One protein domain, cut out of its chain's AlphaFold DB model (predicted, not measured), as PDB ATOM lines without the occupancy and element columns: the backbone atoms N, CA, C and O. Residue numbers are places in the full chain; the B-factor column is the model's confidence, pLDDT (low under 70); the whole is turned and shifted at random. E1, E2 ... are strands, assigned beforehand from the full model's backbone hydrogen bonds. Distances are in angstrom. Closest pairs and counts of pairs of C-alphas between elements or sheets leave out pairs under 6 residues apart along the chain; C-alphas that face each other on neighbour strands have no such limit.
ATOM      1  N   THR A   5     108.909  88.139 125.091       91.44
ATOM      2  CA  THR A   5     107.980  89.266 125.016       91.44
ATOM      3  C   THR A   5     106.925  89.141 126.106       91.44
ATOM      4  O   THR A   5     106.292  88.096 126.260       91.44
ATOM      5  N   TYR A   6     106.716  90.229 126.832       92.00
ATOM      6  CA  TYR A   6     105.772  90.352 127.928       92.00
ATOM      7  C   TYR A   6     104.868  91.558 127.708       92.00
ATOM      8  O   TYR A   6     105.221  92.502 127.002       92.00
ATOM      9  N   TYR A   7     103.709  91.532 128.356       91.62
ATOM     10  CA  TYR A   7     102.722  92.598 128.283       91.62
ATOM     11  C   TYR A   7     102.336  93.051 129.683       91.62
ATOM     12  O   TYR A   7     102.293  92.242 130.613       91.62
ATOM     13  N   TYR A   8     102.033  94.334 129.826       88.81
ATOM     14  CA  TYR A   8     101.399  94.875 131.019       88.81
ATOM     15  C   TYR A   8     100.254  95.809 130.624       88.81
ATOM     16  O   TYR A   8     100.292  96.451 129.579       88.81
ATOM     17  N   GLN A   9      99.228  95.847 131.464       89.12
ATOM     18  CA  GLN A   9      98.054  96.700 131.318       89.12
ATOM     19  C   GLN A   9      97.681  97.214 132.705       89.12
ATOM     20  O   GLN A   9      97.857  96.506 133.704       89.12
ATOM     21  N   GLU A  10      97.156  98.430 132.777       87.00
ATOM     22  CA  GLU A  10      96.593  98.941 134.016       87.00
ATOM     23  C   GLU A  10      95.266  98.230 134.326       87.00
ATOM     24  O   GLU A  10      94.343  98.193 133.513       87.00
ATOM     25  N   VAL A  11      95.160  97.625 135.510       86.00
ATOM     26  CA  VAL A  11      93.947  96.900 135.933       86.00
ATOM     27  C   VAL A  11      93.031  97.757 136.803       86.00
ATOM     28  O   VAL A  11      91.812  97.615 136.722       86.00
ATOM     29  N   GLU A  12      93.598  98.688 137.573       85.75
ATOM     30  CA  GLU A  12      92.887  99.605 138.465       85.75
ATOM     31  C   GLU A  12      93.615 100.951 138.537       85.75
ATOM     32  O   GLU A  12      94.843 100.995 138.554       85.75
ATOM     33  N   VAL A  13      92.849 102.040 138.648       84.88
ATOM     34  CA  VAL A  13      93.358 103.402 138.857       84.88
ATOM     35  C   VAL A  13      92.868 103.976 140.183       84.88
ATOM     36  O   VAL A  13      91.741 103.689 140.598       84.88
ATOM     37  N   PRO A  14      93.647 104.860 140.834       85.00
ATOM     38  CA  PRO A  14      93.149 105.638 141.960       85.00
ATOM     39  C   PRO A  14      91.935 106.496 141.567       85.00
ATOM     40  O   PRO A  14      91.828 106.968 140.432       85.00
ATOM     41  N   ASP A  15      91.044 106.762 142.527       83.62
ATOM     42  CA  ASP A  15      89.875 107.609 142.277       83.62
ATOM     43  C   ASP A  15      90.283 108.987 141.727       83.62
ATOM     44  O   ASP A  15      91.162 109.669 142.260       83.62
ATOM     45  N   GLY A  16      89.627 109.400 140.640       82.12
ATOM     46  CA  GLY A  16      89.915 110.658 139.951       82.12
ATOM     47  C   GLY A  16      90.969 110.575 138.851       82.12
ATOM     48  O   GLY A  16      91.290 111.620 138.281       82.12
ATOM     49  N   TYR A  17      91.447 109.379 138.506       87.19
ATOM     50  CA  TYR A  17      92.284 109.135 137.332       87.19
ATOM     51  C   TYR A  17      91.538 108.329 136.262       87.19
ATOM     52  O   TYR A  17      90.591 107.599 136.553       87.19
ATOM     53  N   VAL A  18      91.915 108.544 135.006       86.62
ATOM     54  CA  VAL A  18      91.412 107.830 133.832       86.62
ATOM     55  C   VAL A  18      92.221 106.551 133.701       86.62
ATOM     56  O   VAL A  18      93.446 106.626 133.695       86.62
ATOM     57  N   LYS A  19      91.536 105.410 133.610       83.69
ATOM     58  CA  LYS A  19      92.171 104.120 133.346       83.69
ATOM     59  C   LYS A  19      92.709 104.089 131.921       83.69
ATOM     60  O   LYS A  19      91.958 104.403 130.995       83.69
ATOM     61  N   ASP A  20      93.967 103.700 131.773       84.25
ATOM     62  CA  ASP A  20      94.537 103.387 130.470       84.25
ATOM     63  C   ASP A  20      94.312 101.902 130.147       84.25
ATOM     64  O   ASP A  20      94.863 101.011 130.795       84.25
ATOM     65  N   ASP A  21      93.445 101.617 129.172       85.06
ATOM     66  CA  ASP A  21      93.176 100.245 128.733       85.06
ATOM     67  C   ASP A  21      94.204  99.752 127.690       85.06
ATOM     68  O   ASP A  21      94.083  98.616 127.222       85.06
ATOM     69  N   GLU A  22      95.214 100.554 127.328       88.19
ATOM     70  CA  GLU A  22      96.284 100.143 126.414       88.19
ATOM     71  C   GLU A  22      97.128  98.994 127.000       88.19
ATOM     72  O   GLU A  22      97.476  98.958 128.183       88.19
ATOM     73  N   ILE A  23      97.446  98.013 126.150       88.81
ATOM     74  CA  ILE A  23      98.324  96.894 126.495       88.81
ATOM     75  C   ILE A  23      99.716  97.219 125.971       88.81
ATOM     76  O   ILE A  23      99.941  97.279 124.763       88.81
ATOM     77  N   PHE A  24     100.664  97.374 126.884       89.75
ATOM     78  CA  PHE A  24     102.030  97.748 126.557       89.75
ATOM     79  C   PHE A  24     102.931  96.521 126.469       89.75
ATOM     80  O   PHE A  24     103.004  95.715 127.397       89.75
ATOM     81  N   GLU A  25     103.670  96.412 125.369       92.50
ATOM     82  CA  GLU A  25     104.672  95.369 125.153       92.50
ATOM     83  C   GLU A  25     106.036  95.761 125.755       92.50
ATOM     84  O   GLU A  25     106.481  96.913 125.693       92.50
ATOM     85  N   PHE A  26     106.754  94.792 126.322       91.31
ATOM     86  CA  PHE A  26     108.180  94.907 126.616       91.31
ATOM     87  C   PHE A  26     108.905  93.575 126.416       91.31
ATOM     88  O   PHE A  26     108.307  92.507 126.491       91.31
ATOM     89  N   GLN A  27     110.212  93.636 126.171       91.38
ATOM     90  CA  GLN A  27     111.047  92.456 125.960       91.38
ATOM     91  C   GLN A  27     112.092  92.340 127.062       91.38
ATOM     92  O   GLN A  27     112.628  93.350 127.518       91.38
ATOM     93  N   ILE A  28     112.374  91.104 127.469       90.12
ATOM     94  CA  ILE A  28     113.523  90.750 128.303       90.12
ATOM     95  C   ILE A  28     114.491  89.972 127.419       90.12
ATOM     96  O   ILE A  28     114.165  88.896 126.912       90.12
ATOM     97  N   ASN A  29     115.678  90.531 127.225       88.44
ATOM     98  CA  ASN A  29     116.710  90.027 126.328       88.44
ATOM     99  C   ASN A  29     117.818  89.287 127.084       88.44
ATOM    100  O   ASN A  29     118.477  88.415 126.505       88.44
ATOM    101  N   GLU A  30     118.014  89.577 128.374       87.00
ATOM    102  CA  GLU A  30     119.044  88.961 129.218       87.00
ATOM    103  C   GLU A  30     118.531  88.515 130.597       87.00
ATOM    104  O   GLU A  30     117.564  89.042 131.147       87.00
ATOM    105  N   LEU A  31     119.196  87.503 131.170       80.75
ATOM    106  CA  LEU A  31     118.860  86.990 132.496       80.75
ATOM    107  C   LEU A  31     119.181  88.069 133.548       80.75
ATOM    108  O   LEU A  31     120.314  88.533 133.618       80.75
ATOM    109  N   ASN A  32     118.196  88.426 134.379       80.81
ATOM    110  CA  ASN A  32     118.241  89.513 135.376       80.81
ATOM    111  C   ASN A  32     118.221  90.952 134.817       80.81
ATOM    112  O   ASN A  32     118.523  91.892 135.554       80.81
ATOM    113  N   GLU A  33     117.831  91.154 133.555       85.44
ATOM    114  CA  GLU A  33     117.593  92.496 133.007       85.44
ATOM    115  C   GLU A  33     116.457  93.222 133.756       85.44
ATOM    116  O   GLU A  33     115.397  92.651 134.025       85.44
ATOM    117  N   VAL A  34     116.668  94.504 134.082       85.12
ATOM    118  CA  VAL A  34     115.657  95.366 134.714       85.12
ATOM    119  C   VAL A  34     115.123  96.352 133.686       85.12
ATOM    120  O   VAL A  34     115.759  97.362 133.381       85.12
ATOM    121  N   VAL A  35     113.915  96.090 133.197       87.00
ATOM    122  CA  VAL A  35     113.201  97.006 132.307       87.00
ATOM    123  C   VAL A  35     112.386  97.984 133.149       87.00
ATOM    124  O   VAL A  35     111.449  97.594 133.842       87.00
ATOM    125  N   LYS A  36     112.737  99.272 133.094       87.50
ATOM    126  CA  LYS A  36     111.949 100.340 133.722       87.50
ATOM    127  C   LYS A  36     110.877 100.841 132.754       87.50
ATOM    128  O   LYS A  36     111.149 101.056 131.567       87.50
ATOM    129  N   ARG A  37     109.663 101.025 133.269       84.50
ATOM    130  CA  ARG A  37     108.525 101.623 132.567       84.50
ATOM    131  C   ARG A  37     107.889 102.668 133.471       84.50
ATOM    132  O   ARG A  37     107.716 102.423 134.662       84.50
ATOM    133  N   GLU A  38     107.589 103.826 132.902       83.25
ATOM    134  CA  GLU A  38     106.824 104.873 133.572       83.25
ATOM    135  C   GLU A  38     105.370 104.748 133.126       83.25
ATOM    136  O   GLU A  38     105.092 104.730 131.931       83.25
ATOM    137  N   VAL A  39     104.459 104.636 134.091       80.44
ATOM    138  CA  VAL A  39     103.011 104.620 133.852       80.44
ATOM    139  C   VAL A  39     102.473 105.981 134.274       80.44
ATOM    140  O   VAL A  39     102.715 106.424 135.401       80.44
ATOM    141  N   ILE A  40     101.805 106.677 133.355       81.88
ATOM    142  CA  ILE A  40     101.311 108.041 133.566       81.88
ATOM    143  C   ILE A  40      99.791 108.005 133.651       81.88
ATOM    144  O   ILE A  40      99.118 107.781 132.651       81.88
ATOM    145  N   ASN A  41      99.250 108.331 134.825       83.00
ATOM    146  CA  ASN A  41      97.805 108.388 135.019       83.00
ATOM    147  C   ASN A  41      97.295 109.812 134.806       83.00
ATOM    148  O   ASN A  41      97.710 110.761 135.482       83.00
ATOM    149  N   TYR A  42      96.339 109.966 133.894       85.44
ATOM    150  CA  TYR A  42      95.700 111.250 133.626       85.44
ATOM    151  C   TYR A  42      94.549 111.485 134.591       85.44
ATOM    152  O   TYR A  42      93.777 110.583 134.892       85.44
ATOM    153  N   ARG A  43      94.402 112.716 135.084       89.62
ATOM    154  CA  ARG A  43      93.251 113.066 135.920       89.62
ATOM    155  C   ARG A  43      91.982 113.096 135.083       89.62
ATOM    156  O   ARG A  43      91.986 113.645 133.985       89.62
ATOM    157  N   VAL A  44      90.890 112.613 135.663       92.00
ATOM    158  CA  VAL A  44      89.542 112.845 135.148       92.00
ATOM    159  C   VAL A  44      89.304 114.351 135.096       92.00
ATOM    160  O   VAL A  44      89.420 115.038 136.118       92.00
TER     161      VAL A  44
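AT A GLANCE: This is residues 5 to 44 of the 447 residues of the protein "Collagen adhesion protein" of Clostridium sp. CAG:465 (UniProt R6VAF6). This is a narrow rod with little regular structure: a two-strand hairpin, E1 and E2, whose long loop, residues 9 to 23, reaches toward one end and folds back. After E2, residues 29 to 44 turn round at the opposite end and run back along the rod, where residues 42 to 43 pair antiparallel with residues 17 to 18. The printed part has 40 residues, no named helix and two antiparallel strands, E1 then E2, holding 9 residues, class all strand. It is loose, with a radius of gyration of the C-alphas of 12.7 A and spans of 38 by 14 by 12 A.

HOW THE PARTS SIT: E1, residues 5 to 8, and E2, residues 24 to 28, form a hairpin, antiparallel at 140 degrees between their directions. C-alphas 5 and 27 face each other at 4.5 A. N 6 and O 26, 2.8 A, and N 24 and O 8, 2.9 A, are within hydrogen-bond range.

IN THESE COORDINATES: E1 begins at C-alpha 5 (107.980, 89.266, 125.016) and measures 10.5 A. E2 measures 13.6 A and ends at C-alpha 28 (113.523, 90.750, 128.303).

THE WHOLE: The C-alphas farthest apart, Leu 31 and Val 44, are 39.2 A apart. The printed part has no cut; the link from E1 to E2 is long. No printed residue is under 70 in pLDDT.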